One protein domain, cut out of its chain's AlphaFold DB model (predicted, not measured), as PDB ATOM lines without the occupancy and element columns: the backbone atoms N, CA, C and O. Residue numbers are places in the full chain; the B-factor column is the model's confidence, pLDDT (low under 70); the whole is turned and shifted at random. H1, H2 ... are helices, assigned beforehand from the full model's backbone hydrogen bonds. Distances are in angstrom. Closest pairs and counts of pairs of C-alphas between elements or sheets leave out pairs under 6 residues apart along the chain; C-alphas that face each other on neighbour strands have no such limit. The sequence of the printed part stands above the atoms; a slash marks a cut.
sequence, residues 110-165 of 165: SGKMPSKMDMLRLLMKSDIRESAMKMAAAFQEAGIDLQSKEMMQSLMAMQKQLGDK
ATOM      1  N   SER A 110     129.272 179.395 196.593       64.88
ATOM      2  CA  SER A 110     130.315 178.474 196.115       64.88
ATOM      3  C   SER A 110     131.212 179.056 195.015       64.88
ATOM      4  O   SER A 110     132.166 178.398 194.602       64.88
ATOM      5  N   GLY A 111     130.908 180.248 194.484       65.00
ATOM      6  CA  GLY A 111     131.672 180.872 193.395       65.00
ATOM      7  C   GLY A 111     131.621 180.108 192.063       65.00
ATOM      8  O   GLY A 111     132.268 180.508 191.097       65.00
ATOM      9  N   LYS A 112     130.848 179.016 191.987       68.19
ATOM     10  CA  LYS A 112     130.638 178.229 190.771       68.19
ATOM     11  C   LYS A 112     129.531 178.871 189.952       68.19
ATOM     12  O   LYS A 112     128.422 179.071 190.442       68.19
ATOM     13  N   MET A 113     129.831 179.180 188.695       65.38
ATOM     14  CA  MET A 113     128.847 179.789 187.813       65.38
ATOM     15  C   MET A 113     127.728 178.786 187.484       65.38
ATOM     16  O   MET A 113     128.036 177.656 187.092       65.38
ATOM     17  N   PRO A 114     126.445 179.178 187.600       75.62
ATOM     18  CA  PRO A 114     125.342 178.339 187.152       75.62
ATOM     19  C   PRO A 114     125.456 178.054 185.652       75.62
ATOM     20  O   PRO A 114     125.872 178.912 184.865       75.62
ATOM     21  N   SER A 115     125.077 176.842 185.240       82.31
ATOM     22  CA  SER A 115     125.081 176.481 183.824       82.31
ATOM     23  C   SER A 115     124.129 177.387 183.038       82.31
ATOM     24  O   SER A 115     123.135 177.882 183.572       82.31
ATOM     25  N   LYS A 116     124.367 177.562 181.730       81.62
ATOM     26  CA  LYS A 116     123.454 178.318 180.848       81.62
ATOM     27  C   LYS A 116     122.018 177.784 180.919       81.62
ATOM     28  O   LYS A 116     121.072 178.562 180.847       81.62
ATOM     29  N   MET A 117     121.860 176.470 181.097       83.75
ATOM     30  CA  MET A 117     120.544 175.854 181.295       83.75
ATOM     31  C   MET A 117     119.933 176.169 182.655       83.75
ATOM     32  O   MET A 117     118.722 176.356 182.738       83.75
ATOM     33  N   ASP A 118     120.746 176.275 183.703       82.06
ATOM     34  CA  ASP A 118     120.263 176.649 185.031       82.06
ATOM     35  C   ASP A 118     119.814 178.109 185.038       82.06
ATOM     36  O   ASP A 118     118.729 178.402 185.529       82.06
ATOM     37  N   MET A 119     120.562 179.001 184.378       82.88
ATOM     38  CA  MET A 119     120.125 180.380 184.138       82.88
ATOM     39  C   MET A 119     118.835 180.455 183.318       82.88
ATOM     40  O   MET A 119     117.939 181.221 183.663       82.88
ATOM     41  N   LEU A 120     118.695 179.663 182.253       83.31
ATOM     42  CA  LEU A 120     117.461 179.661 181.464       83.31
ATOM     43  C   LEU A 120     116.262 179.211 182.308       83.31
ATOM     44  O   LEU A 120     115.234 179.885 182.331       83.31
ATOM     45  N   ARG A 121     116.409 178.115 183.063       84.94
ATOM     46  CA  ARG A 121     115.379 177.623 183.994       84.94
ATOM     47  C   ARG A 121     115.027 178.651 185.063       84.94
ATOM     48  O   ARG A 121     113.875 178.727 185.478       84.94
ATOM     49  N   LEU A 122     116.009 179.430 185.502       84.00
ATOM     50  CA  LEU A 122     115.826 180.504 186.462       84.00
ATOM     51  C   LEU A 122     114.950 181.628 185.892       84.00
ATOM     52  O   LEU A 122     113.978 182.033 186.521       84.00
ATOM     53  N   LEU A 123     115.252 182.085 184.675       82.31
ATOM     54  CA  LEU A 123     114.520 183.164 184.000       82.31
ATOM     55  C   LEU A 123     113.071 182.782 183.661       82.31
ATOM     56  O   LEU A 123     112.194 183.650 183.566       82.31
ATOM     57  N   MET A 124     112.802 181.486 183.495       85.06
ATOM     58  CA  MET A 124     111.447 180.972 183.280       85.06
ATOM     59  C   MET A 124     110.555 181.102 184.521       85.06
ATOM     60  O   MET A 124     109.336 181.130 184.374       85.06
ATOM     61  N   LYS A 125     111.127 181.232 185.723       87.00
ATOM     62  CA  LYS A 125     110.364 181.406 186.966       87.00
ATOM     63  C   LYS A 125     109.965 182.874 187.136       87.00
ATOM     64  O   LYS A 125     110.819 183.761 187.133       87.00
ATOM     65  N   SER A 126     108.664 183.124 187.284       85.50
ATOM     66  CA  SER A 126     108.091 184.462 187.505       85.50
ATOM     67  C   SER A 126     108.687 185.136 188.734       85.50
ATOM     68  O   SER A 126     109.110 186.284 188.664       85.50
ATOM     69  N   ASP A 127     108.818 184.382 189.820       85.44
ATOM     70  CA  ASP A 127     109.168 184.917 191.136       85.44
ATOM     71  C   ASP A 127     110.580 185.507 191.154       85.44
ATOM     72  O   ASP A 127     110.845 186.496 191.834       85.44
ATOM     73  N   ILE A 128     111.475 184.914 190.359       85.69
ATOM     74  CA  ILE A 128     112.876 185.325 190.243       85.69
ATOM     75  C   ILE A 128     113.005 186.533 189.324       85.69
ATOM     76  O   ILE A 128     113.839 187.410 189.537       85.69
ATOM     77  N   ARG A 129     112.154 186.607 188.300       85.31
ATOM     78  CA  ARG A 129     112.079 187.774 187.426       85.31
ATOM     79  C   ARG A 129     111.555 188.985 188.183       85.31
ATOM     80  O   ARG A 129     112.115 190.064 188.050       85.31
ATOM     81  N   GLU A 130     110.520 188.806 188.997       86.81
ATOM     82  CA  GLU A 130     109.937 189.884 189.794       86.81
ATOM     83  C   GLU A 130     110.904 190.413 190.854       86.81
ATOM     84  O   GLU A 130     111.030 191.627 191.024       86.81
ATOM     85  N   SER A 131     111.615 189.533 191.561       83.31
ATOM     86  CA  SER A 131     112.642 189.958 192.516       83.31
ATOM     87  C   SER A 131     113.840 190.606 191.833       83.31
ATOM     88  O   SER A 131     114.305 191.642 192.311       83.31
ATOM     89  N   ALA A 132     114.286 190.081 190.688       82.31
ATOM     90  CA  ALA A 132     115.325 190.712 189.881       82.31
ATOM     91  C   ALA A 132     114.901 192.104 189.389       82.31
ATOM     92  O   ALA A 132     115.699 193.033 189.448       82.31
ATOM     93  N   MET A 133     113.646 192.279 188.963       85.44
ATOM     94  CA  MET A 133     113.098 193.580 188.564       85.44
ATOM     95  C   MET A 133     113.033 194.562 189.737       85.44
ATOM     96  O   MET A 133     113.425 195.713 189.578       85.44
ATOM     97  N   LYS A 134     112.599 194.122 190.925       85.56
ATOM     98  CA  LYS A 134     112.581 194.960 192.139       85.56
ATOM     99  C   LYS A 134     113.987 195.379 192.560       85.56
ATOM    100  O   LYS A 134     114.217 196.541 192.875       85.56
ATOM    101  N   MET A 135     114.933 194.445 192.512       84.75
ATOM    102  CA  MET A 135     116.343 194.728 192.755       84.75
ATOM    103  C   MET A 135     116.874 195.736 191.729       84.75
ATOM    104  O   MET A 135     117.507 196.716 192.110       84.75
ATOM    105  N   ALA A 136     116.573 195.539 190.443       83.06
ATOM    106  CA  ALA A 136     117.005 196.440 189.384       83.06
ATOM    107  C   ALA A 136     116.421 197.851 189.529       83.06
ATOM    108  O   ALA A 136     117.157 198.822 189.380       83.06
ATOM    109  N   ALA A 137     115.143 197.965 189.892       84.06
ATOM    110  CA  ALA A 137     114.503 199.244 190.185       84.06
ATOM    111  C   ALA A 137     115.178 199.951 191.373       84.06
ATOM    112  O   ALA A 137     115.549 201.116 191.254       84.06
ATOM    113  N   ALA A 138     115.445 199.235 192.470       82.69
ATOM    114  CA  ALA A 138     116.133 199.794 193.636       82.69
ATOM    115  C   ALA A 138     117.560 200.279 193.305       82.69
ATOM    116  O   ALA A 138     118.007 201.306 193.817       82.69
ATOM    117  N   PHE A 139     118.273 199.574 192.422       78.88
ATOM    118  CA  PHE A 139     119.581 200.010 191.926       78.88
ATOM    119  C   PHE A 139     119.484 201.229 191.002       78.88
ATOM    120  O   PHE A 139     120.284 202.154 191.139       78.88
ATOM    121  N   GLN A 140     118.483 201.277 190.121       82.19
ATOM    122  CA  GLN A 140     118.252 202.417 189.235       82.19
ATOM    123  C   GLN A 140     117.894 203.679 190.027       82.19
ATOM    124  O   GLN A 140     118.425 204.754 189.754       82.19
ATOM    125  N   GLU A 141     117.072 203.551 191.069       79.12
ATOM    126  CA  GLU A 141     116.782 204.636 192.008       79.12
ATOM    127  C   GLU A 141     118.021 205.088 192.790       79.12
ATOM    128  O   GLU A 141     118.103 206.238 193.219       79.12
ATOM    129  N   ALA A 142     118.975 204.188 193.037       70.94
ATOM    130  CA  ALA A 142     120.276 204.513 193.623       70.94
ATOM    131  C   ALA A 142     121.259 205.124 192.601       70.94
ATOM    132  O   ALA A 142     122.392 205.442 192.954       70.94
ATOM    133  N   GLY A 143     120.841 205.306 191.342       68.69
ATOM    134  CA  GLY A 143     121.661 205.875 190.275       68.69
ATOM    135  C   GLY A 143     122.614 204.877 189.612       68.69
ATOM    136  O   GLY A 143     123.524 205.296 188.896       68.69
ATOM    137  N   ILE A 144     122.429 203.571 189.835       71.31
ATOM    138  CA  ILE A 144     123.188 202.509 189.170       71.31
ATOM    139  C   ILE A 144     122.334 201.910 188.062       71.31
ATOM    140  O   ILE A 144     121.347 201.222 188.316       71.31
ATOM    141  N   ASP A 145     122.766 202.110 186.823       73.12
ATOM    142  CA  ASP A 145     122.216 201.375 185.696       73.12
ATOM    143  C   ASP A 145     122.942 200.029 185.535       73.12
ATOM    144  O   ASP A 145     124.058 199.950 185.012       73.12
ATOM    145  N   LEU A 146     122.284 198.957 185.979       66.88
ATOM    146  CA  LEU A 146     122.739 197.573 185.809       66.88
ATOM    147  C   LEU A 146     122.789 197.131 184.340       66.88
ATOM    148  O   LEU A 146     123.462 196.150 184.029       66.88
ATOM    149  N   GLN A 147     122.067 197.814 183.448       64.75
ATOM    150  CA  GLN A 147     122.094 197.564 182.005       64.75
ATOM    151  C   GLN A 147     123.191 198.367 181.301       64.75
ATOM    152  O   GLN A 147     123.411 198.187 180.099       64.75
ATOM    153  N   SER A 148     123.912 199.229 182.025       65.94
ATOM    154  CA  SER A 148     125.002 199.989 181.434       65.94
ATOM    155  C   SER A 148     126.073 199.038 180.900       65.94
ATOM    156  O   SER A 148     126.515 198.093 181.561       65.94
ATOM    157  N   LYS A 149     126.507 199.307 179.666       64.50
ATOM    158  CA  LYS A 149     127.548 198.535 178.976       64.50
ATOM    159  C   LYS A 149     128.821 198.418 179.822       64.50
ATOM    160  O   LYS A 149     129.444 197.365 179.827       64.50
ATOM    161  N   GLU A 150     129.135 199.468 180.574       64.44
ATOM    162  CA  GLU A 150     130.259 199.552 181.511       64.44
ATOM    163  C   GLU A 150     130.132 198.568 182.683       64.44
ATOM    164  O   GLU A 150     131.091 197.871 183.016       64.44
ATOM    165  N   MET A 151     128.948 198.464 183.300       65.75
ATOM    166  CA  MET A 151     128.730 197.558 184.429       65.75
ATOM    167  C   MET A 151     128.678 196.103 183.970       65.75
ATOM    168  O   MET A 151     129.281 195.240 184.600       65.75
ATOM    169  N   MET A 152     128.028 195.833 182.836       68.69
ATOM    170  CA  MET A 152     127.995 194.494 182.252       68.69
ATOM    171  C   MET A 152     129.391 194.031 181.805       68.69
ATOM    172  O   MET A 152     129.757 192.884 182.054       68.69
ATOM    173  N   GLN A 153     130.196 194.912 181.200       68.81
ATOM    174  CA  GLN A 153     131.587 194.605 180.851       68.81
ATOM    175  C   GLN A 153     132.449 194.362 182.086       68.81
ATOM    176  O   GLN A 153     133.208 193.402 182.099       68.81
ATOM    177  N   SER A 154     132.299 195.172 183.132       64.44
ATOM    178  CA  SER A 154     133.014 194.971 184.393       64.44
ATOM    179  C   SER A 154     132.648 193.652 185.072       64.44
ATOM    180  O   SER A 154     133.520 192.921 185.537       64.44
ATOM    181  N   LEU A 155     131.366 193.282 185.050       68.12
ATOM    182  CA  LEU A 155     130.886 192.019 185.609       68.12
ATOM    183  C   LEU A 155     131.424 190.816 184.811       68.12
ATOM    184  O   LEU A 155     131.854 189.827 185.404       68.12
ATOM    185  N   MET A 156     131.503 190.928 183.479       69.19
ATOM    186  CA  MET A 156     132.162 189.930 182.623       69.19
ATOM    187  C   MET A 156     133.692 189.898 182.798       69.19
ATOM    188  O   MET A 156     134.297 188.829 182.721       69.19
ATOM    189  N   ALA A 157     134.340 191.037 183.044       68.94
ATOM    190  CA  ALA A 157     135.781 191.114 183.288       68.94
ATOM    191  C   ALA A 157     136.151 190.474 184.637       68.94
ATOM    192  O   ALA A 157     137.055 189.638 184.700       68.94
ATOM    193  N   MET A 158     135.373 190.758 185.690       63.88
ATOM    194  CA  MET A 158     135.455 190.062 186.980       63.88
ATOM    195  C   MET A 158     135.283 188.552 186.817       63.88
ATOM    196  O   MET A 158     136.027 187.768 187.406       63.88
ATOM    197  N   GLN A 159     134.323 188.138 185.990       66.00
ATOM    198  CA  GLN A 159     134.082 186.731 185.692       66.00
ATOM    199  C   GLN A 159     135.295 186.073 185.017       66.00
ATOM    200  O   GLN A 159     135.663 184.958 185.385       66.00
ATOM    201  N   LYS A 160     135.934 186.751 184.057       67.06
ATOM    202  CA  LYS A 160     137.104 186.215 183.350       67.06
ATOM    203  C   LYS A 160     138.277 185.950 184.299       67.06
ATOM    204  O   LYS A 160     138.941 184.934 184.153       67.06
ATOM    205  N   GLN A 161     138.486 186.800 185.306       60.66
ATOM    206  CA  GLN A 161     139.552 186.597 186.297       60.66
ATOM    207  C   GLN A 161     139.253 185.499 187.329       60.66
ATOM    208  O   GLN A 161     140.180 184.914 187.886       60.66
ATOM    209  N   LEU A 162     137.978 185.195 187.585       57.44
ATOM    210  CA  LEU A 162     137.564 184.120 188.496       57.44
ATOM    211  C   LEU A 162     137.626 182.722 187.859       57.44
ATOM    212  O   LEU A 162     137.711 181.740 188.592       57.44
ATOM    213  N   GLY A 163     137.585 182.630 186.525       54.66
ATOM    214  CA  GLY A 163     137.598 181.362 185.782       54.66
ATOM    215  C   GLY A 163     138.980 180.809 185.412       54.66
ATOM    216  O   GLY A 163     139.047 179.679 184.942       54.66
ATOM    217  N   ASP A 164     140.060 181.569 185.611       46.69
ATOM    218  CA  ASP A 164     141.436 181.209 185.210       46.69
ATOM    219  C   ASP A 164     142.255 180.555 186.354       46.69
ATOM    220  O   ASP A 164     143.449 180.811 186.523       46.69
ATOM    221  N   LYS A 165     141.614 179.719 187.183       42.28
ATOM    222  CA  LYS A 165     142.280 178.902 188.217       42.28
ATOM    223  C   LYS A 165     142.011 177.416 188.041       42.28
ATOM    224  O   LYS A 165     140.831 177.060 187.837       42.28
TER     225      LYS A 165
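This is residues 110 to 165 of the 165 residues of an uncharacterized protein of Pycnoporus cinnabarinus (UniProt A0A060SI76). Three helices make an open U, or horseshoe: H2 is the base, and H1 and H3 are two arms that extend from its two ends towards the same side, with an empty middle between them. No helix touches another, and the first and last printed residues both lie at the open side of the U. The printed part has 56 residues, with three named helices in the order H1, H2, H3 and no named strand, and its class is all helix. It is loose, with a radius of gyration of the C-alphas of 13.3 A, and the C-alphas span 36 by 27 by 19 A.

H2, residues 126 to 141, is the longest helix with 16 residues and runs 22.4 A from first to last C-alpha; it begins at C-alpha 126 at (108.091, 184.462, 187.505) and ends at C-alpha 141 at (116.782, 204.636, 192.008). Before it in the chain is H1, residues 116 to 123, 10.6 A long, beginning at C-alpha 116 at (123.454, 178.318, 180.848). After it comes H3, residues 149 to 162, 20.0 A long, ending at C-alpha 162 at (137.564, 184.120, 188.496).

H2 and H1 are close but not clearly touching, with 2 pairs of C-alphas within 8 A. Their closest C-alphas, those of Arg 129 and Leu 123, are 6.2 A apart. Their lines are about perpendicular, at 82 degrees, and their centres are 16.9 A apart. The link from H1 to H2 is tight, with 2 residues. H2 and H3 are apart, though they follow each other in the chain through a short link of 7 residues. H1 and H3 are apart too. In H1, H2 and H3 every O i to N i+4 pair is within hydrogen-bond range.

The two C-alphas farthest apart, those of Glu 141 and Lys 165, are 36.4 A from each other, while the first and last printed C-alphas, those of Ser 110 and Lys 165, are 14.3 A apart. Residues 115 to 121, 124 to 131, 138 to 143 and 148 to 154 stand free. The printed part has no cut and ends at residue 165, the chain's last residue; neither of the two links between helices is long. The mean pLDDT of the printed part is 74.0, and 25 residues are under 70: residues 110 to 113, residue 143 and residues 146 to 165. The mean is 84 in H2, 83 in H1 and 66 in H3.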